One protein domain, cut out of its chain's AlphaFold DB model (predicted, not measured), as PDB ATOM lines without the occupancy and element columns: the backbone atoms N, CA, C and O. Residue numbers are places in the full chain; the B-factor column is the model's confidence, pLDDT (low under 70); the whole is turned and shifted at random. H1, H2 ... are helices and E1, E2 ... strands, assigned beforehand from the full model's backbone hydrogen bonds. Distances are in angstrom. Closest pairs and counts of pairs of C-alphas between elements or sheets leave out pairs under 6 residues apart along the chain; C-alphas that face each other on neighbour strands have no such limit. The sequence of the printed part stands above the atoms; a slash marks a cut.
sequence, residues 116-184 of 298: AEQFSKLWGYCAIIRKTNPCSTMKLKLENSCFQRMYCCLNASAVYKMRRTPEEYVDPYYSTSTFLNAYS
ATOM      1  N   ALA A 116       6.247 -56.255 -96.622       67.50
ATOM      2  CA  ALA A 116       6.728 -56.584 -95.282       67.50
ATOM      3  C   ALA A 116       5.799 -57.517 -94.491       67.50
ATOM      4  O   ALA A 116       6.273 -58.455 -93.858       67.50
ATOM      5  N   GLU A 117       4.489 -57.298 -94.575       73.44
ATOM      6  CA  GLU A 117       3.476 -58.120 -93.899       73.44
ATOM      7  C   GLU A 117       3.319 -59.497 -94.554       73.44
ATOM      8  O   GLU A 117       2.894 -60.450 -93.912       73.44
ATOM      9  N   GLN A 118       3.644 -59.627 -95.843       77.31
ATOM     10  CA  GLN A 118       3.647 -60.925 -96.519       77.31
ATOM     11  C   GLN A 118       4.879 -61.748 -96.132       77.31
ATOM     12  O   GLN A 118       4.768 -62.946 -95.875       77.31
ATOM     13  N   PHE A 119       6.052 -61.111 -96.063       78.88
ATOM     14  CA  PHE A 119       7.296 -61.785 -95.694       78.88
ATOM     15  C   PHE A 119       7.313 -62.197 -94.217       78.88
ATOM     16  O   PHE A 119       7.798 -63.289 -93.919       78.88
ATOM     17  N   SER A 120       6.698 -61.423 -93.313       80.06
ATOM     18  CA  SER A 120       6.569 -61.801 -91.897       80.06
ATOM     19  C   SER A 120       5.829 -63.130 -91.687       80.06
ATOM     20  O   SER A 120       6.120 -63.852 -90.735       80.06
ATOM     21  N   LYS A 121       4.939 -63.512 -92.614       81.81
ATOM     22  CA  LYS A 121       4.162 -64.763 -92.562       81.81
ATOM     23  C   LYS A 121       4.940 -66.007 -93.005       81.81
ATOM     24  O   LYS A 121       4.460 -67.122 -92.798       81.81
ATOM     25  N   LEU A 122       6.134 -65.863 -93.590       84.44
ATOM     26  CA  LEU A 122       6.901 -67.002 -94.118       84.44
ATOM     27  C   LEU A 122       7.301 -68.014 -93.037       84.44
ATOM     28  O   LEU A 122       7.316 -69.214 -93.319       84.44
ATOM     29  N   TRP A 123       7.589 -67.565 -91.810       83.56
ATOM     30  CA  TRP A 123       7.877 -68.475 -90.695       83.56
ATOM     31  C   TRP A 123       6.672 -69.348 -90.355       83.56
ATOM     32  O   TRP A 123       6.809 -70.571 -90.298       83.56
ATOM     33  N   GLY A 124       5.495 -68.731 -90.204       83.69
ATOM     34  CA  GLY A 124       4.240 -69.440 -89.949       83.69
ATOM     35  C   GLY A 124       3.917 -70.427 -91.068       83.69
ATOM     36  O   GLY A 124       3.614 -71.588 -90.806       83.69
ATOM     37  N   TYR A 125       4.107 -70.017 -92.323       82.25
ATOM     38  CA  TYR A 125       3.908 -70.891 -93.477       82.25
ATOM     39  C   TYR A 125       4.837 -72.118 -93.464       82.25
ATOM     40  O   TYR A 125       4.385 -73.248 -93.644       82.25
ATOM     41  N   CYS A 126       6.130 -71.928 -93.180       81.62
ATOM     42  CA  CYS A 126       7.081 -73.039 -93.077       81.62
ATOM     43  C   CYS A 126       6.770 -73.970 -91.898       81.62
ATOM     44  O   CYS A 126       6.965 -75.180 -92.010       81.62
ATOM     45  N   ALA A 127       6.306 -73.426 -90.770       82.50
ATOM     46  CA  ALA A 127       5.897 -74.215 -89.612       82.50
ATOM     47  C   ALA A 127       4.660 -75.070 -89.921       82.50
ATOM     48  O   ALA A 127       4.670 -76.265 -89.638       82.50
ATOM     49  N   ILE A 128       3.648 -74.489 -90.572       82.38
ATOM     50  CA  ILE A 128       2.436 -75.207 -90.983       82.38
ATOM     51  C   ILE A 128       2.784 -76.334 -91.955       82.38
ATOM     52  O   ILE A 128       2.349 -77.454 -91.724       82.38
ATOM     53  N   ILE A 129       3.607 -76.088 -92.983       78.25
ATOM     54  CA  ILE A 129       3.997 -77.134 -93.947       78.25
ATOM     55  C   ILE A 129       4.740 -78.283 -93.266       78.25
ATOM     56  O   ILE A 129       4.453 -79.440 -93.554       78.25
ATOM     57  N   ARG A 130       5.672 -77.984 -92.355       76.75
ATOM     58  CA  ARG A 130       6.391 -79.024 -91.604       76.75
ATOM     59  C   ARG A 130       5.463 -79.818 -90.686       76.75
ATOM     60  O   ARG A 130       5.674 -81.009 -90.510       76.75
ATOM     61  N   LYS A 131       4.439 -79.170 -90.122       76.12
ATOM     62  CA  LYS A 131       3.431 -79.822 -89.280       76.12
ATOM     63  C   LYS A 131       2.478 -80.701 -90.092       76.12
ATOM     64  O   LYS A 131       2.156 -81.795 -89.654       76.12
ATOM     65  N   THR A 132       2.006 -80.225 -91.244       74.00
ATOM     66  CA  THR A 132       1.030 -80.948 -92.077       74.00
ATOM     67  C   THR A 132       1.670 -82.021 -92.946       74.00
ATOM     68  O   THR A 132       1.014 -83.001 -93.268       74.00
ATOM     69  N   ASN A 133       2.939 -81.851 -93.322       70.19
ATOM     70  CA  ASN A 133       3.682 -82.785 -94.161       70.19
ATOM     71  C   ASN A 133       5.071 -83.035 -93.548       70.19
ATOM     72  O   ASN A 133       6.042 -82.393 -93.966       70.19
ATOM     73  N   PRO A 134       5.192 -83.970 -92.586       68.81
ATOM     74  CA  PRO A 134       6.425 -84.209 -91.826       68.81
ATOM     75  C   PRO A 134       7.662 -84.500 -92.690       68.81
ATOM     76  O   PRO A 134       8.778 -84.143 -92.323       68.81
ATOM     77  N   CYS A 135       7.472 -85.086 -93.876       64.56
ATOM     78  CA  CYS A 135       8.553 -85.414 -94.809       64.56
ATOM     79  C   CYS A 135       8.945 -84.261 -95.755       64.56
ATOM     80  O   CYS A 135       9.855 -84.406 -96.571       64.56
ATOM     81  N   SER A 136       8.265 -83.113 -95.697       72.69
ATOM     82  CA  SER A 136       8.580 -81.966 -96.557       72.69
ATOM     83  C   SER A 136       9.688 -81.107 -95.951       72.69
ATOM     84  O   SER A 136       9.645 -80.710 -94.788       72.69
ATOM     85  N   THR A 137      10.688 -80.758 -96.761       74.38
ATOM     86  CA  THR A 137      11.818 -79.932 -96.323       74.38
ATOM     87  C   THR A 137      11.613 -78.481 -96.740       74.38
ATOM     88  O   THR A 137      11.636 -78.151 -97.925       74.38
ATOM     89  N   MET A 138      11.491 -77.594 -95.751       75.06
ATOM     90  CA  MET A 138      11.420 -76.142 -95.940       75.06
ATOM     91  C   MET A 138      12.600 -75.464 -95.242       75.06
ATOM     92  O   MET A 138      12.746 -75.579 -94.021       75.06
ATOM     93  N   LYS A 139      13.435 -74.741 -95.998       78.06
ATOM     94  CA  LYS A 139      14.573 -73.973 -95.460       78.06
ATOM     95  C   LYS A 139      14.509 -72.523 -95.934       78.06
ATOM     96  O   LYS A 139      14.471 -72.258 -97.133       78.06
ATOM     97  N   LEU A 140      14.528 -71.588 -94.989       82.56
ATOM     98  CA  LEU A 140      14.604 -70.150 -95.241       82.56
ATOM     99  C   LEU A 140      16.045 -69.685 -95.035       82.56
ATOM    100  O   LEU A 140      16.652 -70.010 -94.018       82.56
ATOM    101  N   LYS A 141      16.583 -68.922 -95.987       80.38
ATOM    102  CA  LYS A 141      17.856 -68.220 -95.821       80.38
ATOM    103  C   LYS A 141      17.597 -66.724 -95.679       80.38
ATOM    104  O   LYS A 141      16.969 -66.112 -96.548       80.38
ATOM    105  N   LEU A 142      18.108 -66.176 -94.583       81.50
ATOM    106  CA  LEU A 142      18.034 -64.767 -94.218       81.50
ATOM    107  C   LEU A 142      19.449 -64.185 -94.198       81.50
ATOM    108  O   LEU A 142      20.401 -64.883 -93.854       81.50
ATOM    109  N   GLU A 143      19.570 -62.912 -94.543       81.62
ATOM    110  CA  GLU A 143      20.798 -62.127 -94.421       81.62
ATOM    111  C   GLU A 143      20.419 -60.811 -93.737       81.62
ATOM    112  O   GLU A 143      19.569 -60.094 -94.249       81.62
ATOM    113  N   ASN A 144      20.941 -60.522 -92.539       81.62
ATOM    114  CA  ASN A 144      20.534 -59.354 -91.732       81.62
ATOM    115  C   ASN A 144      19.005 -59.211 -91.566       81.62
ATOM    116  O   ASN A 144      18.443 -58.133 -91.752       81.62
ATOM    117  N   SER A 145      18.311 -60.317 -91.271       74.81
ATOM    118  CA  SER A 145      16.836 -60.381 -91.154       74.81
ATOM    119  C   SER A 145      16.059 -60.088 -92.449       74.81
ATOM    120  O   SER A 145      14.827 -60.068 -92.444       74.81
ATOM    121  N   CYS A 146      16.767 -59.926 -93.567       73.69
ATOM    122  CA  CYS A 146      16.232 -59.736 -94.904       73.69
ATOM    123  C   CYS A 146      16.084 -61.091 -95.609       73.69
ATOM    124  O   CYS A 146      16.989 -61.932 -95.578       73.69
ATOM    125  N   PHE A 147      14.938 -61.328 -96.247       79.75
ATOM    126  CA  PHE A 147      14.712 -62.550 -97.018       79.75
ATOM    127  C   PHE A 147      15.647 -62.635 -98.233       79.75
ATOM    128  O   PHE A 147      15.616 -61.767 -99.102       79.75
ATOM    129  N   GLN A 148      16.412 -63.728 -98.340       79.00
ATOM    130  CA  GLN A 148      17.275 -63.983 -99.495       79.00
ATOM    131  C   GLN A 148      16.692 -65.063-100.414       79.00
ATOM    132  O   GLN A 148      16.544 -64.852-101.616       79.00
ATOM    133  N   ARG A 149      16.377 -66.242 -99.865       77.00
ATOM    134  CA  ARG A 149      15.834 -67.375-100.631       77.00
ATOM    135  C   ARG A 149      15.096 -68.367 -99.741       77.00
ATOM    136  O   ARG A 149      15.407 -68.509 -98.560       77.00
ATOM    137  N   MET A 150      14.161 -69.099-100.343       80.94
ATOM    138  CA  MET A 150      13.438 -70.203 -99.715       80.94
ATOM    139  C   MET A 150      13.623 -71.463-100.551       80.94
ATOM    140  O   MET A 150      13.399 -71.448-101.758       80.94
ATOM    141  N   TYR A 151      14.022 -72.546 -99.899       78.38
ATOM    142  CA  TYR A 151      14.029 -73.882-100.471       78.38
ATOM    143  C   TYR A 151      12.786 -74.633 -99.993       78.38
ATOM    144  O   TYR A 151      12.509 -74.653 -98.792       78.38
ATOM    145  N   CYS A 152      12.069 -75.238-100.937       77.81
ATOM    146  CA  CYS A 152      10.896 -76.067-100.704       77.81
ATOM    147  C   CYS A 152      11.082 -77.388-101.451       77.81
ATOM    148  O   CYS A 152      11.245 -77.384-102.671       77.81
ATOM    149  N   CYS A 153      11.069 -78.499-100.720       71.44
ATOM    150  CA  CYS A 153      10.984 -79.839-101.278       71.44
ATOM    151  C   CYS A 153       9.777 -80.534-100.660       71.44
ATOM    152  O   CYS A 153       9.768 -80.816 -99.461       71.44
ATOM    153  N   LEU A 154       8.760 -80.772-101.482       74.56
ATOM    154  CA  LEU A 154       7.602 -81.578-101.116       74.56
ATOM    155  C   LEU A 154       7.943 -83.041-101.419       74.56
ATOM    156  O   LEU A 154       8.546 -83.326-102.456       74.56
ATOM    157  N   ASN A 155       7.588 -83.953-100.515       63.81
ATOM    158  CA  ASN A 155       8.099 -85.331-100.476       63.81
ATOM    159  C   ASN A 155       8.025 -86.080-101.828       63.81
ATOM    160  O   ASN A 155       8.978 -86.748-102.223       63.81
ATOM    161  N   ALA A 156       6.956 -85.869-102.605       57.78
ATOM    162  CA  ALA A 156       6.774 -86.477-103.927       57.78
ATOM    163  C   ALA A 156       7.934 -86.198-104.907       57.78
ATOM    164  O   ALA A 156       8.309 -87.063-105.691       57.78
ATOM    165  N   SER A 157       8.562 -85.017-104.855       55.38
ATOM    166  CA  SER A 157       9.642 -84.648-105.785       55.38
ATOM    167  C   SER A 157      10.998 -85.282-105.450       55.38
ATOM    168  O   SER A 157      11.861 -85.364-106.325       55.38
ATOM    169  N   ALA A 158      11.209 -85.732-104.210       54.88
ATOM    170  CA  ALA A 158      12.443 -86.406-103.805       54.88
ATOM    171  C   ALA A 158      12.487 -87.865-104.290       54.88
ATOM    172  O   ALA A 158      13.545 -88.332-104.712       54.88
ATOM    173  N   VAL A 159      11.334 -88.545-104.306       58.19
ATOM    174  CA  VAL A 159      11.202 -89.957-104.704       58.19
ATOM    175  C   VAL A 159      11.503 -90.158-106.194       58.19
ATOM    176  O   VAL A 159      12.332 -90.998-106.545       58.19
ATOM    177  N   TYR A 160      10.966 -89.297-107.071       54.56
ATOM    178  CA  TYR A 160      11.250 -89.352-108.514       54.56
ATOM    179  C   TYR A 160      12.745 -89.206-108.851       54.56
ATOM    180  O   TYR A 160      13.236 -89.824-109.795       54.56
ATOM    181  N   LYS A 161      13.506 -88.419-108.075       54.22
ATOM    182  CA  LYS A 161      14.944 -88.210-108.317       54.22
ATOM    183  C   LYS A 161      15.789 -89.442-107.970       54.22
ATOM    184  O   LYS A 161      16.876 -89.600-108.521       54.22
ATOM    185  N   MET A 162      15.291 -90.317-107.097       63.84
ATOM    186  CA  MET A 162      15.960 -91.562-106.706       63.84
ATOM    187  C   MET A 162      15.611 -92.755-107.613       63.84
ATOM    188  O   MET A 162      16.015 -93.872-107.303       63.84
ATOM    189  N   ARG A 163      14.891 -92.537-108.731       58.56
ATOM    190  CA  ARG A 163      14.397 -93.588-109.651       58.56
ATOM    191  C   ARG A 163      13.597 -94.697-108.955       58.56
ATOM    192  O   ARG A 163      13.616 -95.841-109.400       58.56
ATOM    193  N   ARG A 164      12.907 -94.364-107.867       63.16
ATOM    194  CA  ARG A 164      11.960 -95.267-107.212       63.16
ATOM    195  C   ARG A 164      10.538 -94.889-107.605       63.16
ATOM    196  O   ARG A 164      10.288 -93.745-107.996       63.16
ATOM    197  N   THR A 165       9.637 -95.857-107.539       56.56
ATOM    198  CA  THR A 165       8.210 -95.655-107.776       56.56
ATOM    199  C   THR A 165       7.635 -94.856-106.599       56.56
ATOM    200  O   THR A 165       7.885 -95.190-105.435       56.56
ATOM    201  N   PRO A 166       6.937 -93.736-106.855       56.81
ATOM    202  CA  PRO A 166       6.273 -92.950-105.817       56.81
ATOM    203  C   PRO A 166       5.398 -93.795-104.891       56.81
ATOM    204  O   PRO A 166       5.337 -93.515-103.697       56.81
ATOM    205  N   GLU A 167       4.776 -94.832-105.451       62.03
ATOM    206  CA  GLU A 167       3.822 -95.745-104.826       62.03
ATOM    207  C   GLU A 167       4.433 -96.546-103.664       62.03
ATOM    208  O   GLU A 167       3.747 -96.809-102.683       62.03
ATOM    209  N   GLU A 168       5.732 -96.863-103.716       59.75
ATOM    210  CA  GLU A 168       6.447 -97.595-102.653       59.75
ATOM    211  C   GLU A 168       6.731 -96.741-101.406       59.75
ATOM    212  O   GLU A 168       7.031 -97.269-100.337       59.75
ATOM    213  N   TYR A 169       6.646 -95.415-101.534       57.91
ATOM    214  CA  TYR A 169       6.877 -94.445-100.456       57.91
ATOM    215  C   TYR A 169       5.598 -93.774 -99.972       57.91
ATOM    216  O   TYR A 169       5.643 -92.853 -99.149       57.91
ATOM    217  N   VAL A 170       4.460 -94.214-100.503       56.78
ATOM    218  CA  VAL A 170       3.153 -93.826-100.004       56.78
ATOM    219  C   VAL A 170       3.026 -94.449 -98.622       56.78
ATOM    220  O   VAL A 170       2.838 -95.656 -98.481       56.78
ATOM    221  N   ASP A 171       3.205 -93.612 -97.597       57.38
ATOM    222  CA  ASP A 171       3.012 -94.008 -96.205       57.38
ATOM    223  C   ASP A 171       1.664 -94.736 -96.078       57.38
ATOM    224  O   ASP A 171       0.694 -94.287 -96.707       57.38
ATOM    225  N   PRO A 172       1.560 -95.824 -95.289       71.69
ATOM    226  CA  PRO A 172       0.300 -96.522 -95.076       71.69
ATOM    227  C   PRO A 172      -0.852 -95.585 -94.716       71.69
ATOM    228  O   PRO A 172      -1.985 -95.930 -95.003       71.69
ATOM    229  N   TYR A 173      -0.597 -94.391 -94.169       62.47
ATOM    230  CA  TYR A 173      -1.556 -93.299 -93.973       62.47
ATOM    231  C   TYR A 173      -2.355 -92.873 -95.223       62.47
ATOM    232  O   TYR A 173      -3.484 -92.408 -95.103       62.47
ATOM    233  N   TYR A 174      -1.801 -93.037 -96.420       58.50
ATOM    234  CA  TYR A 174      -2.431 -92.674 -97.695       58.50
ATOM    235  C   TYR A 174      -3.045 -93.876 -98.432       58.50
ATOM    236  O   TYR A 174      -3.493 -93.734 -99.570       58.50
ATOM    237  N   SER A 175      -3.068 -95.060 -97.813       75.69
ATOM    238  CA  SER A 175      -3.774 -96.215 -98.367       75.69
ATOM    239  C   SER A 175      -5.288 -95.984 -98.380       75.69
ATOM    240  O   SER A 175      -5.827 -95.202 -97.596       75.69
ATOM    241  N   THR A 176      -6.007 -96.695 -99.248       78.31
ATOM    242  CA  THR A 176      -7.467 -96.562 -99.346       78.31
ATOM    243  C   THR A 176      -8.157 -96.863 -98.010       78.31
ATOM    244  O   THR A 176      -9.155 -96.230 -97.682       78.31
ATOM    245  N   SER A 177      -7.607 -97.765 -97.192       79.12
ATOM    246  CA  SER A 177      -8.172 -98.120 -95.884       79.12
ATOM    247  C   SER A 177      -7.978 -97.023 -94.829       79.12
ATOM    248  O   SER A 177      -8.914 -96.699 -94.100       79.12
ATOM    249  N   THR A 178      -6.806 -96.394 -94.762       76.88
ATOM    250  CA  THR A 178      -6.533 -95.240 -93.881       76.88
ATOM    251  C   THR A 178      -7.220 -93.974 -94.354       76.88
ATOM    252  O   THR A 178      -7.678 -93.215 -93.510       76.88
ATOM    253  N   PHE A 179      -7.374 -93.766 -95.663       71.81
ATOM    254  CA  PHE A 179      -8.217 -92.707 -96.214       71.81
ATOM    255  C   PHE A 179      -9.669 -92.885 -95.749       71.81
ATOM    256  O   PHE A 179     -10.237 -91.982 -95.140       71.81
ATOM    257  N   LEU A 180     -10.253 -94.073 -95.932       81.94
ATOM    258  CA  LEU A 180     -11.609 -94.365 -95.454       81.94
ATOM    259  C   LEU A 180     -11.741 -94.196 -93.930       81.94
ATOM    260  O   LEU A 180     -12.740 -93.652 -93.470       81.94
ATOM    261  N   ASN A 181     -10.719 -94.561 -93.150       78.25
ATOM    262  CA  ASN A 181     -10.691 -94.306 -91.706       78.25
ATOM    263  C   ASN A 181     -10.549 -92.816 -91.355       78.25
ATOM    264  O   ASN A 181     -11.230 -92.340 -90.451       78.25
ATOM    265  N   ALA A 182      -9.705 -92.058 -92.054       66.75
ATOM    266  CA  ALA A 182      -9.472 -90.637 -91.794       66.75
ATOM    267  C   ALA A 182     -10.709 -89.779 -92.100       66.75
ATOM    268  O   ALA A 182     -10.940 -88.778 -91.427       66.75
ATOM    269  N   TYR A 183     -11.509 -90.192 -93.087       64.69
ATOM    270  CA  TYR A 183     -12.780 -89.559 -93.449       64.69
ATOM    271  C   TYR A 183     -14.008 -90.236 -92.823       64.69
ATOM    272  O   TYR A 183     -15.126 -89.771 -93.046       64.69
ATOM    273  N   SER A 184     -13.828 -91.291 -92.016       73.44
ATOM    274  CA  SER A 184     -14.915 -91.857 -91.199       73.44
ATOM    275  C   SER A 184     -15.440 -90.836 -90.183       73.44
ATOM    276  O   SER A 184     -16.623 -90.826 -89.845       73.44
TER     277      SER A 184
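This is residues 116 to 184 of the 298 residues of the protein "Glycoside hydrolase, family 47" of Senna tora (UniProt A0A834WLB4). A long two-stranded hairpin, E1 and E2, has one helix, H2, alongside it nearest to E1, with short H1 before H2 toward the turn of the hairpin. From the other end of the hairpin the short helices H3, H4 and H5 trail away in a loose arm, with residues 160 to 165 sticking out. The printed part has 69 residues in the order H1 H2 E1 E2 H3 H4 H5, a mixed class of five named helices and two antiparallel strands. It is only just loose, close to extended, with a radius of gyration of the C-alphas of 16.0 A, and flat, spanning 47 by 34 by 13 A.

H1, residues 116 to 120, begins at C-alpha 116 (6.728, -56.584, -95.282). H2, residues 122 to 132, is 15.3 A long. E1, residues 137 to 143, is 20.0 A long and E2, residues 146 to 153, 21.7 A. H3 is residues 155 to 161, H4 residues 166 to 169, and H5 residues 176 to 182, ending at C-alpha 182 (-9.472, -90.637, -91.794).

The hairpin's strands stand at 166 degrees; N 139 and O 151 are 2.9 A apart, within hydrogen-bond range. The closest C-alphas of H2 and E1, Cys 126 and Met 138, are 6.1 A apart. H2 and E2 are near each other. H1 and H2 meet only through their link. H3 and H4 touch only at the corner, C-alphas 159 and 166 being 5.9 A apart. H4 and H5 are apart. Every O i to N i+4 pair is within range in H1, H2 and H5; H3 has 0 of 3, with 2 of 4 O i to N i+3 pairs, and H4 is too short for such a pair.

The C-alphas farthest apart, Asn 144 and Ser 177, are 48.4 A apart. The printed part has no cut and no long link. Its mean pLDDT is 71.8, with residues 155 to 171 among those under 70.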